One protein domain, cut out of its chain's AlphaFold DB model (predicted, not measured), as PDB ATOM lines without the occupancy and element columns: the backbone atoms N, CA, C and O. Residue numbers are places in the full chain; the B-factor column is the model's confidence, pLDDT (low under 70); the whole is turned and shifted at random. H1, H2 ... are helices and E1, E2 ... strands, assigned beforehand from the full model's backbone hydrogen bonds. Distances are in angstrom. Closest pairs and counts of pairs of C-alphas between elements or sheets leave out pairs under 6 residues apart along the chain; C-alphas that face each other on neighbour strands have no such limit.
ATOM      1  N   PRO A  43     176.522 165.317 177.401       60.66
ATOM      2  CA  PRO A  43     177.485 166.405 177.438       60.66
ATOM      3  C   PRO A  43     176.897 167.639 176.741       60.66
ATOM      4  O   PRO A  43     176.305 167.555 175.657       60.66
ATOM      5  N   LEU A  44     177.020 168.785 177.406       68.38
ATOM      6  CA  LEU A  44     176.672 170.075 176.833       68.38
ATOM      7  C   LEU A  44     177.738 170.422 175.799       68.38
ATOM      8  O   LEU A  44     178.866 170.766 176.135       68.38
ATOM      9  N   THR A  45     177.375 170.257 174.536       69.94
ATOM     10  CA  THR A  45     178.195 170.564 173.370       69.94
ATOM     11  C   THR A  45     177.420 171.545 172.502       69.94
ATOM     12  O   THR A  45     176.192 171.636 172.592       69.94
ATOM     13  N   ALA A  46     178.109 172.275 171.625       68.00
ATOM     14  CA  ALA A  46     177.436 173.158 170.672       68.00
ATOM     15  C   ALA A  46     176.397 172.399 169.818       68.00
ATOM     16  O   ALA A  46     175.320 172.918 169.539       68.00
ATOM     17  N   GLU A  47     176.676 171.136 169.474       68.25
ATOM     18  CA  GLU A  47     175.759 170.264 168.732       68.25
ATOM     19  C   GLU A  47     174.511 169.892 169.549       68.25
ATOM     20  O   GLU A  47     173.388 170.003 169.049       68.25
ATOM     21  N   SER A  48     174.671 169.508 170.824       71.62
ATOM     22  CA  SER A  48     173.521 169.184 171.677       71.62
ATOM     23  C   SER A  48     172.666 170.421 171.969       71.62
ATOM     24  O   SER A  48     171.437 170.315 172.013       71.62
ATOM     25  N   LEU A  49     173.275 171.607 172.049       75.69
ATOM     26  CA  LEU A  49     172.570 172.887 172.143       75.69
ATOM     27  C   LEU A  49     171.834 173.273 170.861       75.69
ATOM     28  O   LEU A  49     170.713 173.771 170.945       75.69
ATOM     29  N   GLY A  50     172.406 172.989 169.690       70.44
ATOM     30  CA  GLY A  50     171.761 173.229 168.396       70.44
ATOM     31  C   GLY A  50     170.453 172.451 168.209       70.44
ATOM     32  O   GLY A  50     169.576 172.882 167.464       70.44
ATOM     33  N   SER A  51     170.271 171.340 168.935       74.19
ATOM     34  CA  SER A  51     169.009 170.583 168.953       74.19
ATOM     35  C   SER A  51     167.889 171.254 169.766       74.19
ATOM     36  O   SER A  51     166.717 170.884 169.650       74.19
ATOM     37  N   ILE A  52     168.219 172.251 170.592       82.56
ATOM     38  CA  ILE A  52     167.255 172.986 171.409       82.56
ATOM     39  C   ILE A  52     166.681 174.121 170.564       82.56
ATOM     40  O   ILE A  52     167.390 175.042 170.167       82.56
ATOM     41  N   SER A  53     165.360 174.116 170.367       86.62
ATOM     42  CA  SER A  53     164.655 175.099 169.527       86.62
ATOM     43  C   SER A  53     164.924 176.564 169.894       86.62
ATOM     44  O   SER A  53     164.784 177.439 169.048       86.62
ATOM     45  N   TYR A  54     165.289 176.833 171.150       87.56
ATOM     46  CA  TYR A  54     165.654 178.165 171.630       87.56
ATOM     47  C   TYR A  54     166.904 178.734 170.943       87.56
ATOM     48  O   TYR A  54     166.951 179.929 170.680       87.56
ATOM     49  N   PHE A  55     167.890 177.890 170.630       89.12
ATOM     50  CA  PHE A  55     169.141 178.302 169.988       89.12
ATOM     51  C   PHE A  55     169.089 178.188 168.458       89.12
ATOM     52  O   PHE A  55     170.120 178.248 167.796       89.12
ATOM     53  N   ASN A  56     167.902 178.017 167.869       89.19
ATOM     54  CA  ASN A  56     167.780 177.870 166.425       89.19
ATOM     55  C   ASN A  56     168.230 179.151 165.693       89.19
ATOM     56  O   ASN A  56     167.623 180.215 165.833       89.19
ATOM     57  N   GLY A  57     169.296 179.039 164.898       87.19
ATOM     58  CA  GLY A  57     169.934 180.169 164.219       87.19
ATOM     59  C   GLY A  57     170.733 181.095 165.145       87.19
ATOM     60  O   GLY A  57     171.081 182.194 164.726       87.19
ATOM     61  N   CYS A  58     171.009 180.674 166.381       91.12
ATOM     62  CA  CYS A  58     171.982 181.324 167.251       91.12
ATOM     63  C   CYS A  58     173.375 180.722 167.032       91.12
ATOM     64  O   CYS A  58     173.513 179.533 166.746       91.12
ATOM     65  N   GLU A  59     174.408 181.532 167.225       91.44
ATOM     66  CA  GLU A  59     175.799 181.079 167.270       91.44
ATOM     67  C   GLU A  59     176.194 180.842 168.730       91.44
ATOM     68  O   GLU A  59     176.031 181.732 169.563       91.44
ATOM     69  N   ILE A  60     176.681 179.646 169.064       89.69
ATOM     70  CA  ILE A  60     177.184 179.352 170.412       89.69
ATOM     71  C   ILE A  60     178.645 179.795 170.477       89.69
ATOM     72  O   ILE A  60     179.466 179.284 169.720       89.69
ATOM     73  N   LEU A  61     178.943 180.738 171.369       89.00
ATOM     74  CA  LEU A  61     180.265 181.352 171.508       89.00
ATOM     75  C   LEU A  61     181.100 180.622 172.558       89.00
ATOM     76  O   LEU A  61     182.241 180.254 172.299       89.00
ATOM     77  N   ASP A  62     180.503 180.354 173.721       86.75
ATOM     78  CA  ASP A  62     181.174 179.659 174.813       86.75
ATOM     79  C   ASP A  62     180.175 178.884 175.680       86.75
ATOM     80  O   ASP A  62     179.003 179.254 175.817       86.75
ATOM     81  N   ILE A  63     180.650 177.794 176.273       83.06
ATOM     82  CA  ILE A  63     179.919 176.981 177.241       83.06
ATOM     83  C   ILE A  63     180.816 176.862 178.463       83.06
ATOM     84  O   ILE A  63     181.790 176.111 178.467       83.06
ATOM     85  N   SER A  64     180.461 177.577 179.522       79.19
ATOM     86  CA  SER A  64     181.250 177.611 180.745       79.19
ATOM     87  C   SER A  64     180.489 176.982 181.894       79.19
ATOM     88  O   SER A  64     179.320 177.265 182.152       79.19
ATOM     89  N   GLY A  65     181.170 176.101 182.606       68.62
ATOM     90  CA  GLY A  65     180.620 175.364 183.728       68.62
ATOM     91  C   GLY A  65     181.698 174.515 184.373       68.62
ATOM     92  O   GLY A  65     182.813 174.407 183.861       68.62
ATOM     93  N   GLU A  66     181.393 173.899 185.512       57.59
ATOM     94  CA  GLU A  66     182.331 172.939 186.090       57.59
ATOM     95  C   GLU A  66     182.510 171.779 185.113       57.59
ATOM     96  O   GLU A  66     181.567 171.028 184.873       57.59
ATOM     97  N   GLY A  67     183.698 171.645 184.522       47.22
ATOM     98  CA  GLY A  67     184.028 170.494 183.690       47.22
ATOM     99  C   GLY A  67     183.744 169.208 184.462       47.22
ATOM    100  O   GLY A  67     184.184 169.050 185.601       47.22
ATOM    101  N   VAL A  68     182.978 168.296 183.867       45.28
ATOM    102  CA  VAL A  68     182.890 166.929 184.385       45.28
ATOM    103  C   VAL A  68     184.124 166.210 183.874       45.28
ATOM    104  O   VAL A  68     184.311 166.169 182.661       45.28
ATOM    105  N   PRO A  69     184.971 165.643 184.746       45.91
ATOM    106  CA  PRO A  69     185.967 164.690 184.290       45.91
ATOM    107  C   PRO A  69     185.244 163.554 183.568       45.91
ATOM    108  O   PRO A  69     184.273 163.033 184.117       45.91
ATOM    109  N   ASP A  70     185.738 163.135 182.404       42.97
ATOM    110  CA  ASP A  70     185.115 162.109 181.546       42.97
ATOM    111  C   ASP A  70     184.753 160.795 182.281       42.97
ATOM    112  O   ASP A  70     183.912 160.028 181.822       42.97
ATOM    113  N   ASN A  71     185.341 160.558 183.462       42.34
ATOM    114  CA  ASN A  71     185.150 159.372 184.301       42.34
ATOM    115  C   ASN A  71     184.303 159.607 185.573       42.34
ATOM    116  O   ASN A  71     184.306 158.769 186.479       42.34
ATOM    117  N   SER A  72     183.616 160.745 185.711       41.97
ATOM    118  CA  SER A  72     182.797 161.025 186.896       41.97
ATOM    119  C   SER A  72     181.507 160.203 186.894       41.97
ATOM    120  O   SER A  72     180.648 160.362 186.032       41.97
ATOM    121  N   LEU A  73     181.320 159.390 187.935       37.75
ATOM    122  CA  LEU A  73     180.058 158.695 188.224       37.75
ATOM    123  C   LEU A  73     178.959 159.638 188.753       37.75
ATOM    124  O   LEU A  73     177.881 159.177 189.100       37.75
ATOM    125  N   ILE A  74     179.220 160.941 188.869       41.66
ATOM    126  CA  ILE A  74     178.278 161.930 189.401       41.66
ATOM    127  C   ILE A  74     177.798 162.795 188.235       41.66
ATOM    128  O   ILE A  74     178.582 163.564 187.677       41.66
ATOM    129  N   GLY A  75     176.517 162.672 187.871       42.31
ATOM    130  CA  GLY A  75     175.870 163.573 186.915       42.31
ATOM    131  C   GLY A  75     175.880 165.018 187.422       42.31
ATOM    132  O   GLY A  75     175.754 165.256 188.629       42.31
ATOM    133  N   LYS A  76     176.046 165.994 186.518       52.19
ATOM    134  CA  LYS A  76     176.013 167.406 186.911       52.19
ATOM    135  C   LYS A  76     174.649 167.742 187.476       52.19
ATOM    136  O   LYS A  76     173.615 167.532 186.848       52.19
ATOM    137  N   SER A  77     174.683 168.359 188.641       44.03
ATOM    138  CA  SER A  77     173.577 169.153 189.131       44.03
ATOM    139  C   SER A  77     173.864 170.644 188.969       44.03
ATOM    140  O   SER A  77     172.928 171.408 189.087       44.03
ATOM    141  N   SER A  78     175.123 171.067 188.768       49.69
ATOM    142  CA  SER A  78     175.485 172.476 188.594       49.69
ATOM    143  C   SER A  78     175.088 172.945 187.187       49.69
ATOM    144  O   SER A  78     175.332 172.217 186.225       49.69
ATOM    145  N   PRO A  79     174.488 174.131 187.055       56.66
ATOM    146  CA  PRO A  79     174.047 174.658 185.778       56.66
ATOM    147  C   PRO A  79     175.231 175.240 185.018       56.66
ATOM    148  O   PRO A  79     176.048 175.966 185.592       56.66
ATOM    149  N   ASP A  80     175.283 174.941 183.729       75.44
ATOM    150  CA  ASP A  80     176.263 175.530 182.830       75.44
ATOM    151  C   ASP A  80     175.710 176.877 182.318       75.44
ATOM    152  O   ASP A  80     174.496 177.088 182.192       75.44
ATOM    153  N   TRP A  81     176.606 177.821 182.065       85.88
ATOM    154  CA  TRP A  81     176.312 179.085 181.407       85.88
ATOM    155  C   TRP A  81     176.671 178.975 179.934       85.88
ATOM    156  O   TRP A  81     177.730 178.467 179.574       85.88
ATOM    157  N   ILE A  82     175.778 179.466 179.086       89.25
ATOM    158  CA  ILE A  82     175.958 179.480 177.640       89.25
ATOM    159  C   ILE A  82     176.031 180.932 177.209       89.25
ATOM    160  O   ILE A  82     175.095 181.696 177.456       89.25
ATOM    161  N   LEU A  83     177.120 181.283 176.540       91.81
ATOM    162  CA  LEU A  83     177.254 182.528 175.812       91.81
ATOM    163  C   LEU A  83     176.885 182.267 174.353       91.81
ATOM    164  O   LEU A  83     177.424 181.361 173.719       91.81
ATOM    165  N   TYR A  84     175.946 183.039 173.822       93.12
ATOM    166  CA  TYR A  84     175.488 182.880 172.451       93.12
ATOM    167  C   TYR A  84     175.208 184.230 171.801       93.12
ATOM    168  O   TYR A  84     174.865 185.206 172.467       93.12
ATOM    169  N   LYS A  85     175.311 184.264 170.477       94.75
ATOM    170  CA  LYS A  85     174.895 185.385 169.648       94.75
ATOM    171  C   LYS A  85     173.553 185.071 169.011       94.75
ATOM    172  O   LYS A  85     173.379 184.013 168.404       94.75
ATOM    173  N   ASN A  86     172.585 185.965 169.169       94.00
ATOM    174  CA  ASN A  86     171.271 185.801 168.559       94.00
ATOM    175  C   ASN A  86     171.276 186.223 167.075       94.00
ATOM    176  O   ASN A  86     172.246 186.785 166.565       94.00
ATOM    177  N   GLN A  87     170.158 186.000 166.381       92.69
ATOM    178  CA  GLN A  87     170.003 186.367 164.964       92.69
ATOM    179  C   GLN A  87     170.069 187.883 164.700       92.69
ATOM    180  O   GLN A  87     170.328 188.295 163.573       92.69
ATOM    181  N   ALA A  88     169.843 188.716 165.721       93.25
ATOM    182  CA  ALA A  88     170.002 190.167 165.634       93.25
ATOM    183  C   ALA A  88     171.468 190.614 165.810       93.25
ATOM    184  O   ALA A  88     171.766 191.801 165.694       93.25
ATOM    185  N   GLY A  89     172.388 189.677 166.064       92.94
ATOM    186  CA  GLY A  89     173.802 189.951 166.288       92.94
ATOM    187  C   GLY A  89     174.137 190.388 167.715       92.94
ATOM    188  O   GLY A  89     175.266 190.804 167.961       92.94
ATOM    189  N   GLU A  90     173.193 190.294 168.649       95.69
ATOM    190  CA  GLU A  90     173.405 190.622 170.056       95.69
ATOM    191  C   GLU A  90     173.979 189.419 170.807       95.69
ATOM    192  O   GLU A  90     173.523 188.286 170.617       95.69
ATOM    193  N   THR A  91     174.922 189.675 171.710       96.12
ATOM    194  CA  THR A  91     175.489 188.650 172.588       96.12
ATOM    195  C   THR A  91     174.690 188.550 173.880       96.12
ATOM    196  O   THR A  91     174.436 189.545 174.557       96.12
ATOM    197  N   HIS A  92     174.319 187.329 174.244       95.06
ATOM    198  CA  HIS A  92     173.537 187.015 175.431       95.06
ATOM    199  C   HIS A  92     174.190 185.878 176.211       95.06
ATOM    200  O   HIS A  92     174.747 184.946 175.632       95.06
ATOM    201  N   ALA A  93     174.076 185.927 177.535       93.12
ATOM    202  CA  ALA A  93     174.418 184.820 178.414       93.12
ATOM    203  C   ALA A  93     173.147 184.251 179.045       93.12
ATOM    204  O   ALA A  93     172.300 184.993 179.545       93.12
ATOM    205  N   VAL A  94     173.011 182.930 179.040       91.44
ATOM    206  CA  VAL A  94     171.844 182.236 179.590       91.44
ATOM    207  C   VAL A  94     172.272 181.037 180.421       91.44
ATOM    208  O   VAL A  94     173.287 180.397 180.148       91.44
ATOM    209  N   ARG A  95     171.483 180.725 181.447       86.31
ATOM    210  CA  ARG A  95     171.738 179.600 182.341       86.31
ATOM    211  C   ARG A  95     170.930 178.384 181.913       86.31
ATOM    212  O   ARG A  95     169.717 178.483 181.690       86.31
ATOM    213  N   ILE A  96     171.595 177.235 181.821       81.25
ATOM    214  CA  ILE A  96     170.972 175.962 181.468       81.25
ATOM    215  C   ILE A  96     171.139 174.947 182.597       81.25
ATOM    216  O   ILE A  96     172.211 174.792 183.176       81.25
ATOM    217  N   GLU A  97     170.061 174.238 182.912       75.19
ATOM    218  CA  GLU A  97     170.047 173.163 183.900       75.19
ATOM    219  C   GLU A  97     169.636 171.840 183.247       75.19
ATOM    220  O   GLU A  97     168.800 171.797 182.337       75.19
ATOM    221  N   TRP A  98     170.204 170.734 183.726       69.44
ATOM    222  CA  TRP A  98     169.693 169.407 183.408       69.44
ATOM    223  C   TRP A  98     168.513 169.083 184.323       69.44
ATOM    224  O   TRP A  98     168.640 169.094 185.549       69.44
ATOM    225  N   ASN A  99     167.354 168.781 183.740       62.66
ATOM    226  CA  ASN A  99     166.198 168.371 184.520       62.66
ATOM    227  C   ASN A  99     166.242 166.852 184.768       62.66
ATOM    228  O   ASN A  99     166.191 166.051 183.841       62.66
ATOM    229  N   LEU A 100     166.309 166.457 186.041       55.88
ATOM    230  CA  LEU A 100     166.321 165.047 186.454       55.88
ATOM    231  C   LEU A 100     164.951 164.362 186.309       55.88
ATOM    232  O   LEU A 100     164.889 163.166 186.049       55.88
ATOM    233  N   TYR A 101     163.847 165.099 186.471       52.53
ATOM    234  CA  TYR A 101     162.485 164.552 186.378       52.53
ATOM    235  C   TYR A 101     162.027 164.348 184.929       52.53
ATOM    236  O   TYR A 101     161.173 163.510 184.651       52.53
ATOM    237  N   MET A 102     162.573 165.139 184.009       58.38
ATOM    238  CA  MET A 102     162.387 165.002 182.568       58.38
ATOM    239  C   MET A 102     163.773 165.116 181.940       58.38
ATOM    240  O   MET A 102     164.251 166.245 181.907       58.38
ATOM    241  N   PRO A 103     164.394 164.023 181.456       63.38
ATOM    242  CA  PRO A 103     165.807 163.978 181.061       63.38
ATOM    243  C   PRO A 103     166.073 164.814 179.802       63.38
ATOM    244  O   PRO A 103     166.188 164.306 178.689       63.38
ATOM    245  N   ARG A 104     166.092 166.131 179.981       67.56
ATOM    246  CA  ARG A 104     166.312 167.151 178.962       67.56
ATOM    247  C   ARG A 104     166.892 168.400 179.607       67.56
ATOM    248  O   ARG A 104     166.616 168.707 180.770       67.56
ATOM    249  N   PHE A 105     167.626 169.163 178.809       75.00
ATOM    250  CA  PHE A 105     168.068 170.490 179.198       75.00
ATOM    251  C   PHE A 105     166.905 171.470 179.264       75.00
ATOM    252  O   PHE A 105     165.970 171.431 178.458       75.00
ATOM    253  N   ARG A 106     166.975 172.366 180.242       76.62
ATOM    254  CA  ARG A 106     166.011 173.433 180.440       76.62
ATOM    255  C   ARG A 106     166.742 174.743 180.667       76.62
ATOM    256  O   ARG A 106     167.658 174.824 181.472       76.62
ATOM    257  N   ILE A 107     166.273 175.775 179.983       83.12
ATOM    258  CA  ILE A 107     166.721 177.144 180.210       83.12
ATOM    259  C   ILE A 107     166.047 177.684 181.467       83.12
ATOM    260  O   ILE A 107     164.818 177.614 181.608       83.12
ATOM    261  N   GLU A 108     166.849 178.226 182.375       81.00
ATOM    262  CA  GLU A 108     166.329 178.842 183.585       81.00
ATOM    263  C   GLU A 108     165.588 180.136 183.238       81.00
ATOM    264  O   GLU A 108     166.066 180.986 182.480       81.00
ATOM    265  N   LYS A 109     164.387 180.294 183.799       82.00
ATOM    266  CA  LYS A 109     163.574 181.489 183.566       82.00
ATOM    267  C   LYS A 109     164.313 182.730 184.057       82.00
ATOM    268  O   LYS A 109     164.885 182.716 185.140       82.00
ATOM    269  N   ASN A 110     164.220 183.811 183.289       84.38
ATOM    270  CA  ASN A 110     164.817 185.111 183.613       84.38
ATOM    271  C   ASN A 110     166.351 185.090 183.746       84.38
ATOM    272  O   ASN A 110     166.908 185.996 184.355       84.38
ATOM    273  N   SER A 111     167.025 184.072 183.198       86.56
ATOM    274  CA  SER A 111     168.493 184.020 183.171       86.56
ATOM    275  C   SER A 111     169.116 184.678 181.947       86.56
ATOM    276  O   SER A 111     170.296 185.018 181.979       86.56
ATOM    277  N   ASN A 112     168.331 184.867 180.880       91.94
ATOM    278  CA  ASN A 112     168.815 185.454 179.639       91.94
ATOM    279  C   ASN A 112     169.210 186.918 179.856       91.94
ATOM    280  O   ASN A 112     168.350 187.762 180.115       91.94
ATOM    281  N   THR A 113     170.505 187.187 179.761       93.62
ATOM    282  CA  THR A 113     171.118 188.474 180.075       93.62
ATOM    283  C   THR A 113     171.847 188.992 178.845       93.62
ATOM    284  O   THR A 113     172.749 188.328 178.340       93.62
ATOM    285  N   LEU A 114     171.470 190.184 178.383       95.56
ATOM    286  CA  LEU A 114     172.172 190.884 177.310       95.56
ATOM    287  C   LEU A 114     173.561 191.309 177.800       95.56
ATOM    288  O   LEU A 114     173.679 191.924 178.862       95.56
ATOM    289  N   ILE A 115     174.590 191.013 177.012       95.56
ATOM    290  CA  ILE A 115     175.969 191.394 177.305       95.56
ATOM    291  C   ILE A 115     176.300 192.669 176.519       95.56
ATOM    292  O   ILE A 115     176.253 192.646 175.286       95.56
ATOM    293  N   PRO A 116     176.618 193.793 177.186       93.50
ATOM    294  CA  PRO A 116     177.003 195.023 176.505       93.50
ATOM    295  C   PRO A 116     178.337 194.850 175.769       93.50
ATOM    296  O   PRO A 116     179.108 193.934 176.056       93.50
ATOM    297  N   ASN A 117     178.595 195.721 174.790       91.38
ATOM    298  CA  ASN A 117     179.850 195.726 174.039       91.38
ATOM    299  C   ASN A 117     180.950 196.413 174.861       91.38
ATOM    300  O   ASN A 117     181.261 197.585 174.657       91.38
ATOM    301  N   GLU A 118     181.463 195.680 175.843       90.56
ATOM    302  CA  GLU A 118     182.520 196.086 176.767       90.56
ATOM    303  C   GLU A 118     183.621 195.015 176.775       90.56
ATOM    304  O   GLU A 118     183.346 193.836 176.549       90.56
ATOM    305  N   GLU A 119     184.869 195.411 177.057       89.56
ATOM    306  CA  GLU A 119     186.004 194.471 177.148       89.56
ATOM    307  C   GLU A 119     185.774 193.395 178.218       89.56
ATOM    308  O   GLU A 119     186.160 192.241 178.049       89.56
ATOM    309  N   SER A 120     185.112 193.758 179.318       92.25
ATOM    310  CA  SER A 120     184.742 192.836 180.384       92.25
ATOM    311  C   SER A 120     183.446 193.285 181.039       92.25
ATOM    312  O   SER A 120     183.339 194.419 181.505       92.25
ATOM    313  N   TYR A 121     182.472 192.382 181.115       93.69
ATOM    314  CA  TYR A 121     181.191 192.628 181.758       93.69
ATOM    315  C   TYR A 121     180.904 191.555 182.802       93.69
ATOM    316  O   TYR A 121     180.887 190.359 182.510       93.69
ATOM    317  N   THR A 122     180.656 191.989 184.039       92.44
ATOM    318  CA  THR A 122     180.261 191.096 185.131       92.44
ATOM    319  C   THR A 122     178.816 191.343 185.512       92.44
ATOM    320  O   THR A 122     178.441 192.455 185.884       92.44
ATOM    321  N   PHE A 123     178.018 190.283 185.501       90.31
ATOM    322  CA  PHE A 123     176.646 190.317 185.983       90.31
ATOM    323  C   PHE A 123     176.430 189.273 187.067       90.31
ATOM    324  O   PHE A 123     177.199 188.324 187.239       90.31
ATOM    325  N   SER A 124     175.364 189.470 187.838       88.00
ATOM    326  CA  SER A 124     175.003 188.536 188.891       88.00
ATOM    327  C   SER A 124     173.558 188.106 188.793       88.00
ATOM    328  O   SER A 124     172.670 188.949 188.673       88.00
ATOM    329  N   MET A 125     173.331 186.808 188.941       81.56
ATOM    330  CA  MET A 125     172.006 186.219 188.996       81.56
ATOM    331  C   MET A 125     171.790 185.558 190.350       81.56
ATOM    332  O   MET A 125     172.588 184.732 190.793       81.56
ATOM    333  N   ARG A 126     170.694 185.921 191.013       77.94
ATOM    334  CA  ARG A 126     170.259 185.287 192.257       77.94
ATOM    335  C   ARG A 126     169.170 184.273 191.946       77.94
ATOM    336  O   ARG A 126     168.176 184.624 191.317       77.94
ATOM    337  N   ASP A 127     169.341 183.059 192.440       70.00
ATOM    338  CA  ASP A 127     168.307 182.033 192.459       70.00
ATOM    339  C   ASP A 127     167.918 181.695 193.912       70.00
ATOM    340  O   ASP A 127     168.328 182.359 194.870       70.00
ATOM    341  N   PHE A 128     167.079 180.675 194.084       61.81
ATOM    342  CA  PHE A 128     166.674 180.198 195.409       61.81
ATOM    343  C   PHE A 128     167.839 179.594 196.222       61.81
ATOM    344  O   PHE A 128     167.763 179.517 197.446       61.81
ATOM    345  N   LEU A 129     168.912 179.158 195.560       59.59
ATOM    346  CA  LEU A 129     170.019 178.400 196.145       59.59
ATOM    347  C   LEU A 129     171.247 179.272 196.456       59.59
ATOM    348  O   LEU A 129     172.074 178.893 197.292       59.59
ATOM    349  N   GLY A 130     171.364 180.442 195.828       71.31
ATOM    350  CA  GLY A 130     172.481 181.360 195.984       71.31
ATOM    351  C   GLY A 130     172.526 182.479 194.941       71.31
ATOM    352  O   GLY A 130     171.548 182.826 194.282       71.31
ATOM    353  N   LYS A 131     173.701 183.089 194.825       80.00
ATOM    354  CA  LYS A 131     174.057 184.114 193.850       80.00
ATOM    355  C   LYS A 131     175.203 183.584 192.991       80.00
ATOM    356  O   LYS A 131     176.256 183.223 193.520       80.00
ATOM    357  N   ASN A 132     174.982 183.565 191.684       79.94
ATOM    358  CA  ASN A 132     175.999 183.348 190.667       79.94
ATOM    359  C   ASN A 132     176.517 184.703 190.189       79.94
ATOM    360  O   ASN A 132     175.726 185.608 189.931       79.94
ATOM    361  N   GLU A 133     177.827 184.832 190.061       86.31
ATOM    362  CA  GLU A 133     178.497 185.947 189.400       86.31
ATOM    363  C   GLU A 133     179.236 185.401 188.185       86.31
ATOM    364  O   GLU A 133     180.015 184.452 188.298       86.31
ATOM    365  N   VAL A 134     178.951 185.995 187.033       87.94
ATOM    366  CA  VAL A 134     179.463 185.579 185.730       87.94
ATOM    367  C   VAL A 134     180.189 186.761 185.122       87.94
ATOM    368  O   VAL A 134     179.620 187.851 185.039       87.94
ATOM    369  N   THR A 135     181.428 186.544 184.699       89.19
ATOM    370  CA  THR A 135     182.217 187.538 183.970       89.19
ATOM    371  C   THR A 135     182.429 187.056 182.545       89.19
ATOM    372  O   THR A 135     182.928 185.948 182.338       89.19
ATOM    373  N   VAL A 136     182.048 187.897 181.587       91.12
ATOM    374  CA  VAL A 136     182.247 187.695 180.151       91.12
ATOM    375  C   VAL A 136     183.305 188.679 179.668       91.12
ATOM    376  O   VAL A 136     183.209 189.865 179.979       91.12
ATOM    377  N   GLU A 137     184.283 188.205 178.906       90.62
ATOM    378  CA  GLU A 137     185.295 189.036 178.252       90.62
ATOM    379  C   GLU A 137     185.064 189.091 176.743       90.62
ATOM    380  O   GLU A 137     184.754 188.079 176.108       90.62
ATOM    381  N   ASN A 138     185.196 190.297 176.186       90.56
ATOM    382  CA  ASN A 138     185.096 190.618 174.759       90.56
ATOM    383  C   ASN A 138     183.842 190.078 174.060       90.56
ATOM    384  O   ASN A 138     183.850 189.874 172.853       90.56
ATOM    385  N   GLN A 139     182.763 189.826 174.809       88.69
ATOM    386  CA  GLN A 139     181.558 189.155 174.311       88.69
ATOM    387  C   GLN A 139     181.809 187.765 173.695       88.69
ATOM    388  O   GLN A 139     180.943 187.264 172.985       88.69
ATOM    389  N   GLU A 140     182.948 187.131 173.976       88.81
ATOM    390  CA  GLU A 140     183.376 185.884 173.328       88.81
ATOM    391  C   GLU A 140     183.562 184.735 174.317       88.81
ATOM    392  O   GLU A 140     183.296 183.590 173.962       88.81
ATOM    393  N   ALA A 141     183.976 185.020 175.556       87.50
ATOM    394  CA  ALA A 141     184.314 183.982 176.525       87.50
ATOM    395  C   ALA A 141     183.799 184.298 177.930       87.50
ATOM    396  O   ALA A 141     183.850 185.438 178.392       87.50
ATOM    397  N   ILE A 142     183.351 183.269 178.644       85.62
ATOM    398  CA  ILE A 142     183.024 183.341 180.065       85.62
ATOM    399  C   ILE A 142     184.270 182.940 180.860       85.62
ATOM    400  O   ILE A 142     184.608 181.764 180.992       85.62
ATOM    401  N   VAL A 143     184.936 183.930 181.445       85.31
ATOM    402  CA  VAL A 143     186.243 183.752 182.098       85.31
ATOM    403  C   VAL A 143     186.153 183.503 183.601       85.31
ATOM    404  O   VAL A 143     187.093 182.992 184.211       85.31
ATOM    405  N   GLN A 144     185.028 183.853 184.227       78.56
ATOM    406  CA  GLN A 144     184.852 183.675 185.664       78.56
ATOM    407  C   GLN A 144     183.423 183.265 186.001       78.56
ATOM    408  O   GLN A 144     182.463 183.950 185.649       78.56
ATOM    409  N   LEU A 145     183.312 182.188 186.777       78.12
ATOM    410  CA  LEU A 145     182.076 181.727 187.397       78.12
ATOM    411  C   LEU A 145     182.288 181.630 188.906       78.12
ATOM    412  O   LEU A 145     183.010 180.762 189.394       78.12
ATOM    413  N   LYS A 146     181.661 182.533 189.660       77.94
ATOM    414  CA  LYS A 146     181.653 182.500 191.127       77.94
ATOM    415  C   LYS A 146     180.263 182.156 191.625       77.94
ATOM    416  O   LYS A 146     179.268 182.700 191.158       77.94
ATOM    417  N   TRP A 147     180.198 181.281 192.620       72.00
ATOM    418  CA  TRP A 147     178.954 180.925 193.291       72.00
ATOM    419  C   TRP A 147     179.047 181.243 194.782       72.00
ATOM    420  O   TRP A 147     180.061 180.971 195.423       72.00
ATOM    421  N   SER A 148     177.971 181.798 195.337       69.00
ATOM    422  CA  SER A 148     177.825 182.065 196.770       69.00
ATOM    423  C   SER A 148     176.411 181.708 197.236       69.00
ATOM    424  O   SER A 148     175.435 182.308 196.795       69.00
ATOM    425  N   GLY A 149     176.258 180.719 198.115       61.09
ATOM    426  CA  GLY A 149     174.941 180.255 198.559       61.09
ATOM    427  C   GLY A 149     175.012 179.139 199.597       61.09
ATOM    428  O   GLY A 149     176.099 178.730 200.001       61.09
ATOM    429  N   LEU A 150     173.851 178.657 200.047       52.31
ATOM    430  CA  LEU A 150     173.765 177.637 201.105       52.31
ATOM    431  C   LEU A 150     173.839 176.205 200.551       52.31
ATOM    432  O   LEU A 150     174.272 175.295 201.251       52.31
TER     433      LEU A 150
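This is residues 43 to 150 of the 185 residues of an uncharacterized protein of Subdoligranulum sp. AM16-9 (UniProt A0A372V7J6). Two antiparallel sheets make a sandwich, only partly face to face, with their strands crossed at 42 degrees; E1 and E2 come nearest to E7. The four-stranded sheet is strongly twisted, and the small helix H1 lies beside its strands. The printed part has 108 residues, with H1 followed by E1 to E7; the sheet orders are E1 E2 E3 E4 and E5 E6 E7, and the class is mostly strand. The whole is compact, with a radius of gyration of the C-alphas of 13.7 A and spans of 39 by 32 by 26 A.

H1, residues 46 to 50, is on the first sheet at a height of 5.9 A, over none of its strands; its O i to N i+4 pair is within hydrogen-bond range. E1, residues 59 to 64, and E2, residues 80 to 85, form a hairpin, with N 61 and O 83 2.9 A apart. E3, residues 91 to 99, pairs with E2 through N 94 and O 82, 2.9 A, and with E4, residues 104 to 107, through N 97 and O 106, 2.9 A. This meander, each strand the antiparallel neighbour of the one before, is followed by a second: E5, residues 120 to 126, E6, residues 130 to 137, and E7, residues 141 to 149. N 123 and O 134 are 2.9 A apart, and N 133 and O 146 2.8 A. The closest C-alphas of E1 and E7 are those of Asp 62 and Ala 141, 5.6 A.

H1 begins at C-alpha 46 (177.436, 173.158, 170.672). E3 measures 25.3 A, E6 23.2 A and E7 24.2 A, ending at C-alpha 149 (174.941, 180.255, 198.559).

The printed part has no cut. The links E1 to E2 and E4 to E5 are long. The mean pLDDT of the printed part is 77.2, and residues 65 to 79 are among those under 70.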